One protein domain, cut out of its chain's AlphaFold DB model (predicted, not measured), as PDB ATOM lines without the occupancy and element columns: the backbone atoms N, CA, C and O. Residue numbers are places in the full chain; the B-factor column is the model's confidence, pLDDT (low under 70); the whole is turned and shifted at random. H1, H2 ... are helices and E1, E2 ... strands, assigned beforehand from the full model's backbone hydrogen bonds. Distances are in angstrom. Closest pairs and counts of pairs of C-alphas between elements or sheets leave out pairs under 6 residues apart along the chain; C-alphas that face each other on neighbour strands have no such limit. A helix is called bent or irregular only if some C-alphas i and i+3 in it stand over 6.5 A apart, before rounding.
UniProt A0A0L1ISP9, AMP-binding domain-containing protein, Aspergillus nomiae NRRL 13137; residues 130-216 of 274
ATOM      1  N   ALA A 130      33.011  14.563   7.385       92.50
ATOM      2  CA  ALA A 130      33.537  15.880   7.049       92.50
ATOM      3  C   ALA A 130      32.477  16.967   7.245       92.50
ATOM      4  O   ALA A 130      32.797  18.058   7.713       92.50
ATOM      5  N   TYR A 131      31.218  16.660   6.906       92.50
ATOM      6  CA  TYR A 131      30.118  17.615   6.968       92.50
ATOM      7  C   TYR A 131      28.878  17.033   7.627       92.50
ATOM      8  O   TYR A 131      28.555  15.855   7.462       92.50
ATOM      9  N   VAL A 132      28.141  17.919   8.283       94.62
ATOM     10  CA  VAL A 132      26.733  17.740   8.608       94.62
ATOM     11  C   VAL A 132      25.958  18.853   7.920       94.62
ATOM     12  O   VAL A 132      26.211  20.035   8.165       94.62
ATOM     13  N   GLN A 133      25.012  18.475   7.067       91.00
ATOM     14  CA  GLN A 133      24.141  19.407   6.367       91.00
ATOM     15  C   GLN A 133      22.693  19.177   6.773       91.00
ATOM     16  O   GLN A 133      22.199  18.051   6.758       91.00
ATOM     17  N   PHE A 134      22.006  20.255   7.132       89.31
ATOM     18  CA  PHE A 134      20.581  20.179   7.406       89.31
ATOM     19  C   PHE A 134      19.795  20.136   6.100       89.31
ATOM     20  O   PHE A 134      19.892  21.039   5.272       89.31
ATOM     21  N   THR A 135      19.006  19.082   5.938       80.06
ATOM     22  CA  THR A 135      18.037  18.922   4.855       80.06
ATOM     23  C   THR A 135      16.646  19.034   5.449       80.06
ATOM     24  O   THR A 135      16.361  18.385   6.463       80.06
ATOM     25  N   SER A 136      15.768  19.809   4.835       68.25
ATOM     26  CA  SER A 136      14.357  19.802   5.206       68.25
ATOM     27  C   SER A 136      13.771  18.416   4.924       68.25
ATOM     28  O   SER A 136      14.105  17.736   3.947       68.25
ATOM     29  N   GLY A 137      12.991  17.921   5.876       56.53
ATOM     30  CA  GLY A 137      12.278  16.660   5.753       56.53
ATOM     31  C   GLY A 137      10.806  16.948   5.508       56.53
ATOM     32  O   GLY A 137      10.283  17.925   6.020       56.53
ATOM     33  N   THR A 138      10.106  16.045   4.830       45.53
ATOM     34  CA  THR A 138       8.642  16.094   4.662       45.53
ATOM     35  C   THR A 138       7.850  16.027   5.980       45.53
ATOM     36  O   THR A 138       6.636  16.118   5.956       45.53
ATOM     37  N   ALA A 139       8.518  15.853   7.128       49.59
ATOM     38  CA  ALA A 139       7.923  15.725   8.463       49.59
ATOM     39  C   ALA A 139       8.277  16.905   9.402       49.59
ATOM     40  O   ALA A 139       8.377  16.720  10.614       49.59
ATOM     41  N   GLY A 140       8.582  18.086   8.848       52.91
ATOM     42  CA  GLY A 140       8.699  19.362   9.577       52.91
ATOM     43  C   GLY A 140       9.972  19.589  10.413       52.91
ATOM     44  O   GLY A 140      10.329  20.731  10.692       52.91
ATOM     45  N   VAL A 141      10.712  18.541  10.805       64.62
ATOM     46  CA  VAL A 141      11.988  18.686  11.539       64.62
ATOM     47  C   VAL A 141      13.183  18.495  10.591       64.62
ATOM     48  O   VAL A 141      13.325  17.407  10.019       64.62
ATOM     49  N   PRO A 142      14.076  19.498  10.437       74.94
ATOM     50  CA  PRO A 142      15.276  19.368   9.615       74.94
ATOM     51  C   PRO A 142      16.159  18.202  10.071       74.94
ATOM     52  O   PRO A 142      16.486  18.071  11.252       74.94
ATOM     53  N   LYS A 143      16.574  17.362   9.122       85.69
ATOM     54  CA  LYS A 143      17.446  16.209   9.370       85.69
ATOM     55  C   LYS A 143      18.897  16.578   9.084       85.69
ATOM     56  O   LYS A 143      19.187  17.228   8.087       85.69
ATOM     57  N   ALA A 144      19.809  16.126   9.933       92.12
ATOM     58  CA  ALA A 144      21.238  16.401   9.834       92.12
ATOM     59  C   ALA A 144      21.957  15.297   9.033       92.12
ATOM     60  O   ALA A 144      22.413  14.308   9.604       92.12
ATOM     61  N   ALA A 145      22.022  15.429   7.709       92.50
ATOM     62  CA  ALA A 145      22.692  14.484   6.814       92.50
ATOM     63  C   ALA A 145      24.217  14.524   7.003       92.50
ATOM     64  O   ALA A 145      24.829  15.589   6.927       92.50
ATOM     65  N   MET A 146      24.838  13.369   7.236       94.06
ATOM     66  CA  MET A 146      26.279  13.239   7.455       94.06
ATOM     67  C   MET A 146      26.997  12.832   6.167       94.06
ATOM     68  O   MET A 146      26.717  11.778   5.591       94.06
ATOM     69  N   LEU A 147      27.986  13.617   5.750       91.62
ATOM     70  CA  LEU A 147      28.814  13.348   4.575       91.62
ATOM     71  C   LEU A 147      30.247  13.055   5.008       91.62
ATOM     72  O   LEU A 147      30.825  13.780   5.818       91.62
ATOM     73  N   SER A 148      30.840  11.998   4.452       90.06
ATOM     74  CA  SER A 148      32.248  11.671   4.701       90.06
ATOM     75  C   SER A 148      33.196  12.495   3.833       90.06
ATOM     76  O   SER A 148      32.772  13.049   2.819       90.06
ATOM     77  N   HIS A 149      34.497  12.510   4.141       83.75
ATOM     78  CA  HIS A 149      35.486  13.072   3.213       83.75
ATOM     79  C   HIS A 149      35.466  12.375   1.852       83.75
ATOM     80  O   HIS A 149      35.812  12.999   0.865       83.75
ATOM     81  N   TYR A 150      35.117  11.095   1.764       78.81
ATOM     82  CA  TYR A 150      35.122  10.341   0.514       78.81
ATOM     83  C   TYR A 150      33.944  10.740  -0.378       78.81
ATOM     84  O   TYR A 150      34.145  10.984  -1.565       78.81
ATOM     85  N   GLY A 151      32.755  10.900   0.211       67.31
ATOM     86  CA  GLY A 151      31.596  11.467  -0.485       67.31
ATOM     87  C   GLY A 151      31.790  12.953  -0.806       67.31
ATOM     88  O   GLY A 151      31.625  13.366  -1.948       67.31
ATOM     89  N   GLY A 152      32.245  13.745   0.171       57.69
ATOM     90  CA  GLY A 152      32.403  15.199   0.054       57.69
ATOM     91  C   GLY A 152      33.623  15.672  -0.749       57.69
ATOM     92  O   GLY A 152      33.549  16.712  -1.397       57.69
ATOM     93  N   ARG A 153      34.745  14.923  -0.785       52.06
ATOM     94  CA  ARG A 153      35.939  15.285  -1.592       52.06
ATOM     95  C   ARG A 153      35.610  15.428  -3.069       52.06
ATOM     96  O   ARG A 153      36.293  16.179  -3.763       52.06
ATOM     97  N   PHE A 154      34.633  14.671  -3.556       48.31
ATOM     98  CA  PHE A 154      34.269  14.718  -4.962       48.31
ATOM     99  C   PHE A 154      33.427  15.944  -5.323       48.31
ATOM    100  O   PHE A 154      33.564  16.443  -6.438       48.31
ATOM    101  N   ASP A 155      32.651  16.467  -4.376       46.88
ATOM    102  CA  ASP A 155      31.734  17.584  -4.606       46.88
ATOM    103  C   ASP A 155      32.485  18.925  -4.698       46.88
ATOM    104  O   ASP A 155      32.356  19.657  -5.673       46.88
ATOM    105  N   THR A 156      33.371  19.235  -3.744       48.50
ATOM    106  CA  THR A 156      33.914  20.606  -3.628       48.50
ATOM    107  C   THR A 156      35.139  20.893  -4.507       48.50
ATOM    108  O   THR A 156      35.291  22.003  -5.009       48.50
ATOM    109  N   LEU A 157      36.038  19.922  -4.708       42.97
ATOM    110  CA  LEU A 157      37.307  20.130  -5.437       42.97
ATOM    111  C   LEU A 157      37.371  19.401  -6.786       42.97
ATOM    112  O   LEU A 157      38.174  19.766  -7.645       42.97
ATOM    113  N   TRP A 158      36.540  18.375  -6.985       37.59
ATOM    114  CA  TRP A 158      36.578  17.540  -8.184       37.59
ATOM    115  C   TRP A 158      35.423  17.771  -9.154       37.59
ATOM    116  O   TRP A 158      35.604  17.399 -10.309       37.59
ATOM    117  N   MET A 159      34.319  18.448  -8.802       41.59
ATOM    118  CA  MET A 159      33.312  18.870  -9.798       41.59
ATOM    119  C   MET A 159      33.942  19.655 -10.964       41.59
ATOM    120  O   MET A 159      33.567  19.452 -12.115       41.59
ATOM    121  N   TYR A 160      34.999  20.435 -10.706       38.44
ATOM    122  CA  TYR A 160      35.756  21.142 -11.747       38.44
ATOM    123  C   TYR A 160      36.621  20.241 -12.655       38.44
ATOM    124  O   TYR A 160      37.026  20.673 -13.731       38.44
ATOM    125  N   ARG A 161      36.923  18.994 -12.261       39.81
ATOM    126  CA  ARG A 161      37.769  18.049 -13.027       39.81
ATOM    127  C   ARG A 161      37.065  16.757 -13.457       39.81
ATOM    128  O   ARG A 161      37.553  16.089 -14.363       39.81
ATOM    129  N   ALA A 162      35.955  16.380 -12.824       39.91
ATOM    130  CA  ALA A 162      35.363  15.043 -12.891       39.91
ATOM    131  C   ALA A 162      33.993  14.971 -13.578       39.91
ATOM    132  O   ALA A 162      33.343  13.932 -13.492       39.91
ATOM    133  N   ALA A 163      33.604  15.977 -14.367       39.00
ATOM    134  CA  ALA A 163      32.464  15.866 -15.289       39.00
ATOM    135  C   ALA A 163      32.603  14.721 -16.337       39.00
ATOM    136  O   ALA A 163      31.735  14.550 -17.181       39.00
ATOM    137  N   TRP A 164      33.681  13.922 -16.288       38.09
ATOM    138  CA  TRP A 164      34.079  12.965 -17.324       38.09
ATOM    139  C   TRP A 164      34.405  11.538 -16.843       38.09
ATOM    140  O   TRP A 164      34.994  10.765 -17.600       38.09
ATOM    141  N   ARG A 165      34.054  11.128 -15.612       42.00
ATOM    142  CA  ARG A 165      34.219   9.716 -15.180       42.00
ATOM    143  C   ARG A 165      32.954   9.135 -14.546       42.00
ATOM    144  O   ARG A 165      32.893   8.883 -13.349       42.00
ATOM    145  N   SER A 166      31.982   8.849 -15.403       46.50
ATOM    146  CA  SER A 166      30.625   8.339 -15.149       46.50
ATOM    147  C   SER A 166      30.509   6.942 -14.499       46.50
ATOM    148  O   SER A 166      29.423   6.376 -14.488       46.50
ATOM    149  N   ASN A 167      31.587   6.349 -13.970       50.88
ATOM    150  CA  ASN A 167      31.628   4.912 -13.638       50.88
ATOM    151  C   ASN A 167      31.525   4.563 -12.141       50.88
ATOM    152  O   ASN A 167      31.616   3.386 -11.794       50.88
ATOM    153  N   TYR A 168      31.347   5.538 -11.246       63.94
ATOM    154  CA  TYR A 168      31.447   5.303  -9.793       63.94
ATOM    155  C   TYR A 168      30.146   5.514  -9.003       63.94
ATOM    156  O   TYR A 168      30.079   5.149  -7.829       63.94
ATOM    157  N   VAL A 169      29.104   6.048  -9.641       68.00
ATOM    158  CA  VAL A 169      27.740   6.094  -9.102       68.00
ATOM    159  C   VAL A 169      26.844   5.307 -10.045       68.00
ATOM    160  O   VAL A 169      26.857   5.532 -11.253       68.00
ATOM    161  N   ARG A 170      26.096   4.350  -9.502       70.38
ATOM    162  CA  ARG A 170      25.168   3.510 -10.259       70.38
ATOM    163  C   ARG A 170      23.750   3.893  -9.886       70.38
ATOM    164  O   ARG A 170      23.357   3.731  -8.734       70.38
ATOM    165  N   GLY A 171      23.007   4.370 -10.876       77.38
ATOM    166  CA  GLY A 171      21.564   4.548 -10.803       77.38
ATOM    167  C   GLY A 171      20.855   3.418 -11.544       77.38
ATOM    168  O   GLY A 171      21.277   3.038 -12.638       77.38
ATOM    169  N   TYR A 172      19.788   2.877 -10.970       79.38
ATOM    170  CA  TYR A 172      18.888   1.960 -11.665       79.38
ATOM    171  C   TYR A 172      17.462   2.091 -11.128       79.38
ATOM    172  O   TYR A 172      17.244   2.666 -10.064       79.38
ATOM    173  N   ILE A 173      16.494   1.587 -11.893       80.88
ATOM    174  CA  ILE A 173      15.083   1.593 -11.508       80.88
ATOM    175  C   ILE A 173      14.744   0.242 -10.877       80.88
ATOM    176  O   ILE A 173      15.120  -0.783 -11.436       80.88
ATOM    177  N   THR A 174      14.044   0.243  -9.745       82.75
ATOM    178  CA  THR A 174      13.513  -0.955  -9.068       82.75
ATOM    179  C   THR A 174      12.004  -0.829  -8.856       82.75
ATOM    180  O   THR A 174      11.464   0.278  -8.885       82.75
ATOM    181  N   ALA A 175      11.300  -1.931  -8.604       81.38
ATOM    182  CA  ALA A 175       9.931  -1.851  -8.106       81.38
ATOM    183  C   ALA A 175       9.916  -1.318  -6.659       81.38
ATOM    184  O   ALA A 175      10.741  -1.716  -5.840       81.38
ATOM    185  N   ALA A 176       8.965  -0.435  -6.336       71.19
ATOM    186  CA  ALA A 176       8.857   0.200  -5.012       71.19
ATOM    187  C   ALA A 176       8.649  -0.805  -3.866       71.19
ATOM    188  O   ALA A 176       9.070  -0.596  -2.732       71.19
ATOM    189  N   THR A 177       7.971  -1.910  -4.169       75.94
ATOM    190  CA  THR A 177       7.622  -2.958  -3.206       75.94
ATOM    191  C   THR A 177       8.656  -4.075  -3.132       75.94
ATOM    192  O   THR A 177       8.474  -4.985  -2.329       75.94
ATOM    193  N   ASP A 178       9.686  -4.053  -3.982       76.50
ATOM    194  CA  ASP A 178      10.687  -5.115  -4.045       76.50
ATOM    195  C   ASP A 178      11.742  -4.930  -2.934       76.50
ATOM    196  O   ASP A 178      12.494  -3.948  -2.962       76.50
ATOM    197  N   PRO A 179      11.801  -5.839  -1.941       74.12
ATOM    198  CA  PRO A 179      12.781  -5.758  -0.865       74.12
ATOM    199  C   PRO A 179      14.215  -6.039  -1.337       74.12
ATOM    200  O   PRO A 179      15.148  -5.529  -0.714       74.12
ATOM    201  N   ASP A 180      14.389  -6.803  -2.420       79.56
ATOM    202  CA  ASP A 180      15.693  -7.227  -2.946       79.56
ATOM    203  C   ASP A 180      16.278  -6.209  -3.938       79.56
ATOM    204  O   ASP A 180      17.468  -6.243  -4.264       79.56
ATOM    205  N   ARG A 181      15.455  -5.230  -4.337       77.00
ATOM    206  CA  ARG A 181      15.786  -4.101  -5.211       77.00
ATOM    207  C   ARG A 181      16.409  -4.536  -6.531       77.00
ATOM    208  O   ARG A 181      17.440  -4.008  -6.959       77.00
ATOM    209  N   GLU A 182      15.784  -5.500  -7.190       86.00
ATOM    210  CA  GLU A 182      16.239  -5.948  -8.490       86.00
ATOM    211  C   GLU A 182      16.036  -4.858  -9.549       86.00
ATOM    212  O   GLU A 182      15.045  -4.124  -9.600       86.00
ATOM    213  N   LYS A 183      17.029  -4.733 -10.431       86.56
ATOM    214  CA  LYS A 183      16.983  -3.757 -11.513       86.56
ATOM    215  C   LYS A 183      15.900  -4.143 -12.522       86.56
ATOM    216  O   LYS A 183      15.999  -5.181 -13.170       86.56
ATOM    217  N   LEU A 184      14.951  -3.238 -12.743       85.06
ATOM    218  CA  LEU A 184      13.959  -3.333 -13.805       85.06
ATOM    219  C   LEU A 184      14.563  -3.060 -15.191       85.06
ATOM    220  O   LEU A 184      15.563  -2.345 -15.349       85.06
ATOM    221  N   GLU A 185      13.904  -3.606 -16.211       88.62
ATOM    222  CA  GLU A 185      14.241  -3.372 -17.613       88.62
ATOM    223  C   GLU A 185      14.039  -1.906 -18.014       88.62
ATOM    224  O   GLU A 185      13.163  -1.198 -17.501       88.62
ATOM    225  N   THR A 186      14.839  -1.443 -18.974       82.94
ATOM    226  CA  THR A 186      14.738  -0.087 -19.520       82.94
ATOM    227  C   THR A 186      13.337   0.175 -20.081       82.94
ATOM    228  O   THR A 186      12.834  -0.598 -20.886       82.94
ATOM    229  N   GLY A 187      12.725   1.290 -19.670       79.00
ATOM    230  CA  GLY A 187      11.346   1.654 -20.026       79.00
ATOM    231  C   GLY A 187      10.319   1.337 -18.934       79.00
ATOM    232  O   GLY A 187       9.205   1.856 -18.979       79.00
ATOM    233  N   SER A 188      10.698   0.557 -17.919       82.25
ATOM    234  CA  SER A 188       9.839   0.274 -16.768       82.25
ATOM    235  C   SER A 188       9.735   1.478 -15.832       82.25
ATOM    236  O   SER A 188      10.729   2.145 -15.535       82.25
ATOM    237  N   ARG A 189       8.529   1.731 -15.315       78.06
ATOM    238  CA  ARG A 189       8.303   2.709 -14.245       78.06
ATOM    239  C   ARG A 189       8.594   2.064 -12.890       78.06
ATOM    240  O   ARG A 189       8.097   0.980 -12.608       78.06
ATOM    241  N   GLY A 190       9.335   2.767 -12.041       78.38
ATOM    242  CA  GLY A 190       9.673   2.325 -10.692       78.38
ATOM    243  C   GLY A 190      10.395   3.421  -9.914       78.38
ATOM    244  O   GLY A 190      10.311   4.596 -10.274       78.38
ATOM    245  N   GLU A 191      11.111   3.039  -8.866       76.56
ATOM    246  CA  GLU A 191      11.888   3.942  -8.018       76.56
ATOM    247  C   GLU A 191      13.342   4.020  -8.461       76.56
ATOM    248  O   GLU A 191      13.970   3.000  -8.754       76.56
ATOM    249  N   LEU A 192      13.897   5.233  -8.463       78.00
ATOM    250  CA  LEU A 192      15.318   5.445  -8.698       78.00
ATOM    251  C   LEU A 192      16.111   5.050  -7.450       78.00
ATOM    252  O   LEU A 192      16.036   5.711  -6.418       78.00
ATOM    253  N   CYS A 193      16.917   4.006  -7.576       77.50
ATOM    254  CA  CYS A 193      17.908   3.625  -6.584       77.50
ATOM    255  C   CYS A 193      19.290   4.086  -7.031       77.50
ATOM    256  O   CYS A 193      19.690   3.878  -8.177       77.50
ATOM    257  N   ILE A 194      20.026   4.693  -6.103       78.38
ATOM    258  CA  ILE A 194      21.393   5.155  -6.322       78.38
ATOM    259  C   ILE A 194      22.304   4.413  -5.352       78.38
ATOM    260  O   ILE A 194      22.034   4.333  -4.160       78.38
ATOM    261  N   SER A 195      23.406   3.886  -5.874       76.56
ATOM    262  CA  SER A 195      24.485   3.295  -5.087       76.56
ATOM    263  C   SER A 195      25.823   3.882  -5.513       76.56
ATOM    264  O   SER A 195      26.028   4.225  -6.679       76.56
ATOM    265  N   GLY A 196      26.746   4.009  -4.566       73.94
ATOM    266  CA  GLY A 196      28.081   4.523  -4.838       73.94
ATOM    267  C   GLY A 196      28.621   5.366  -3.699       73.94
ATOM    268  O   GLY A 196      28.045   5.460  -2.619       73.94
ATOM    269  N   TYR A 197      29.762   5.986  -3.962       71.75
ATOM    270  CA  TYR A 197      30.534   6.705  -2.954       71.75
ATOM    271  C   TYR A 197      29.948   8.066  -2.540       71.75
ATOM    272  O   TYR A 197      30.342   8.584  -1.499       71.75
ATOM    273  N   LEU A 198      29.037   8.642  -3.338       73.50
ATOM    274  CA  LEU A 198      28.389   9.934  -3.060       73.50
ATOM    275  C   LEU A 198      27.233   9.841  -2.055       73.50
ATOM    276  O   LEU A 198      26.635  10.859  -1.718       73.50
ATOM    277  N   LEU A 199      26.891   8.643  -1.580       80.62
ATOM    278  CA  LEU A 199      25.830   8.496  -0.592       80.62
ATOM    279  C   LEU A 199      26.250   9.099   0.754       80.62
ATOM    280  O   LEU A 199      27.388   8.942   1.207       80.62
ATOM    281  N   GLN A 200      25.298   9.757   1.418       88.62
ATOM    282  CA  GLN A 200      25.454  10.136   2.818       88.62
ATOM    283  C   GLN A 200      25.733   8.901   3.683       88.62
ATOM    284  O   GLN A 200      25.268   7.799   3.394       88.62
ATOM    285  N   LYS A 201      26.450   9.097   4.791       89.81
ATOM    286  CA  LYS A 201      26.640   8.055   5.808       89.81
ATOM    287  C   LYS A 201      25.360   7.748   6.586       89.81
ATOM    288  O   LYS A 201      25.260   6.676   7.171       89.81
ATOM    289  N   GLY A 202      24.425   8.692   6.618       91.88
ATOM    290  CA  GLY A 202      23.186   8.620   7.382       91.88
ATOM    291  C   GLY A 202      22.843   9.957   8.023       91.88
ATOM    292  O   GLY A 202      23.534  10.952   7.808       91.88
ATOM    293  N   TYR A 203      21.795   9.970   8.835       93.38
ATOM    294  CA  TYR A 203      21.378  11.132   9.610       93.38
ATOM    295  C   TYR A 203      21.974  11.093  11.023       93.38
ATOM    296  O   TYR A 203      21.925  10.069  11.706       93.38
ATOM    297  N   TYR A 204      22.527  12.219  11.474       93.94
ATOM    298  CA  TYR A 204      23.106  12.366  12.807       93.94
ATOM    299  C   TYR A 204      22.068  12.031  13.886       93.94
ATOM    300  O   TYR A 204      20.956  12.562  13.867       93.94
ATOM    301  N   LYS A 205      22.429  11.130  14.809       93.44
ATOM    302  CA  LYS A 205      21.574  10.649  15.913       93.44
ATOM    303  C   LYS A 205      20.188  10.145  15.482       93.44
ATOM    304  O   LYS A 205      19.240  10.208  16.260       93.44
ATOM    305  N   ASN A 206      20.053   9.647  14.252       91.88
ATOM    306  CA  ASN A 206      18.776   9.161  13.744       91.88
ATOM    307  C   ASN A 206      18.957   7.888  12.905       91.88
ATOM    308  O   ASN A 206      18.902   7.906  11.673       91.88
ATOM    309  N   GLU A 207      19.214   6.775  13.594       90.62
ATOM    310  CA  GLU A 207      19.427   5.458  12.979       90.62
ATOM    311  C   GLU A 207      18.182   4.952  12.252       90.62
ATOM    312  O   GLU A 207      18.303   4.391  11.169       90.62
ATOM    313  N   GLU A 208      16.987   5.218  12.785       87.69
ATOM    314  CA  GLU A 208      15.723   4.839  12.150       87.69
ATOM    315  C   GLU A 208      15.577   5.504  10.778       87.69
ATOM    316  O   GLU A 208      15.432   4.816   9.768       87.69
ATOM    317  N   LYS A 209      15.713   6.838  10.708       84.25
ATOM    318  CA  LYS A 209      15.675   7.570   9.432       84.25
ATOM    319  C   LYS A 209      16.854   7.237   8.526       84.25
ATOM    320  O   LYS A 209      16.749   7.404   7.314       84.25
ATOM    321  N   THR A 210      17.972   6.789   9.087       88.38
ATOM    322  CA  THR A 210      19.118   6.309   8.308       88.38
ATOM    323  C   THR A 210      18.807   4.971   7.650       88.38
ATOM    324  O   THR A 210      19.000   4.839   6.447       88.38
ATOM    325  N   ALA A 211      18.292   3.997   8.401       84.44
ATOM    326  CA  ALA A 211      17.890   2.693   7.881       84.44
ATOM    327  C   ALA A 211      16.746   2.825   6.872       84.44
ATOM    328  O   ALA A 211      16.725   2.133   5.858       84.44
ATOM    329  N   GLU A 212      15.835   3.763   7.117       78.81
ATOM    330  CA  GLU A 212      14.874   4.234   6.133       78.81
ATOM    331  C   GLU A 212      15.626   4.726   4.881       78.81
ATOM    332  O   GLU A 212      15.750   3.995   3.911       78.81
ATOM    333  N   ALA A 213      16.294   5.877   4.906       78.31
ATOM    334  CA  ALA A 213      16.905   6.452   3.703       78.31
ATOM    335  C   ALA A 213      17.931   5.556   2.970       78.31
ATOM    336  O   ALA A 213      18.075   5.692   1.755       78.31
ATOM    337  N   LEU A 214      18.650   4.671   3.671       77.25
ATOM    338  CA  LEU A 214      19.711   3.832   3.098       77.25
ATOM    339  C   LEU A 214      19.276   2.398   2.749       77.25
ATOM    340  O   LEU A 214      19.898   1.791   1.881       77.25
ATOM    341  N   CYS A 215      18.235   1.844   3.382       60.28
ATOM    342  CA  CYS A 215      17.738   0.489   3.084       60.28
ATOM    343  C   CYS A 215      16.307   0.491   2.519       60.28
ATOM    344  O   CYS A 215      15.943  -0.366   1.708       60.28
ATOM    345  N   ARG A 216      15.481   1.458   2.920       49.16
ATOM    346  CA  ARG A 216      14.062   1.594   2.572       49.16
ATOM    347  C   ARG A 216      13.729   3.010   2.122       49.16
ATOM    348  O   ARG A 216      13.372   3.850   2.936       49.16
TER     349      ARG A 216
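This is residues 130 to 216 of the 274 residues of the protein "AMP-binding domain-containing protein" of Aspergillus nomiae NRRL 13137 (UniProt A0A0L1ISP9). Two separate two-stranded hairpins, E1 with E2 and E3 with E4, make two sides of a flat, open frame. H1 and the long loop of residues 157 to 168 lead from the first hairpin to the second; residues 197 to 206 lead back, with 202 to 203 pairing beside E2, and H2 follows at the end. The printed part has 87 residues, with four named strands and two named helices in the order E1, E2, H1, E3, E4, H2; each sheet is an antiparallel pair. The class is mixed, helices and strands, with under half of the residues, 41 of 87, in named elements. The whole is only just loose, close to compact, with a radius of gyration of the C-alphas of 14.9 A and spans of 37 by 36 by 19 A.

E1, residues 130 to 135, and E2, residues 143 to 148, form an antiparallel hairpin at 154 degrees, with N 133 and O 145 at 2.9 A and N 145 and O 133 at 2.8 A, within hydrogen-bond range. Residues 145 to 146 of E2 also pair with residues 202 to 203, antiparallel. A tight link leads from E2 to H1, residues 149 to 156; the closest C-alphas of E1 and H1 are those of Ala 130 and His 149, 5.1 A apart. E3, residues 169 to 174, and E4, residues 191 to 196, form the other antiparallel hairpin, also at 154 degrees, with N 172 and O 193 at 3.0 A, within hydrogen-bond range. E1 and E2 are apart from E3 and E4. H2, residues 207 to 215, is apart from E1, E2, H1 and E3. In H2 each O i to N i+4 pair is within hydrogen-bond range; in H1 it is 2 of 4.

E1 begins at C-alpha 130, (33.537, 15.880, 7.049), and is 15.9 A long; E2 is 16.2 A long. H1 measures 10.3 A and is neither bent nor irregular, but only just: C-alphas 151 and 154 are 6.1 A apart. E3 begins at C-alpha 169, (27.740, 6.094, -9.102), and is 15.9 A long; E4 is 16.5 A long. H2, 11.2 A long, ends at C-alpha 215, (17.738, 0.489, 3.084).

The two C-alphas farthest apart are those of Gly 187 and Lys 205, 38.4 A. The printed part has no cut. The links from H1 to E3, 12 residues, and from E3 to E4, 16 residues, are long; residues 156 to 161, of which 156 belongs to H1, stand free. The mean pLDDT of the printed part is 73.0, and residues 136 to 141, 151 to 169 and 215 to 216 of the model are under 70.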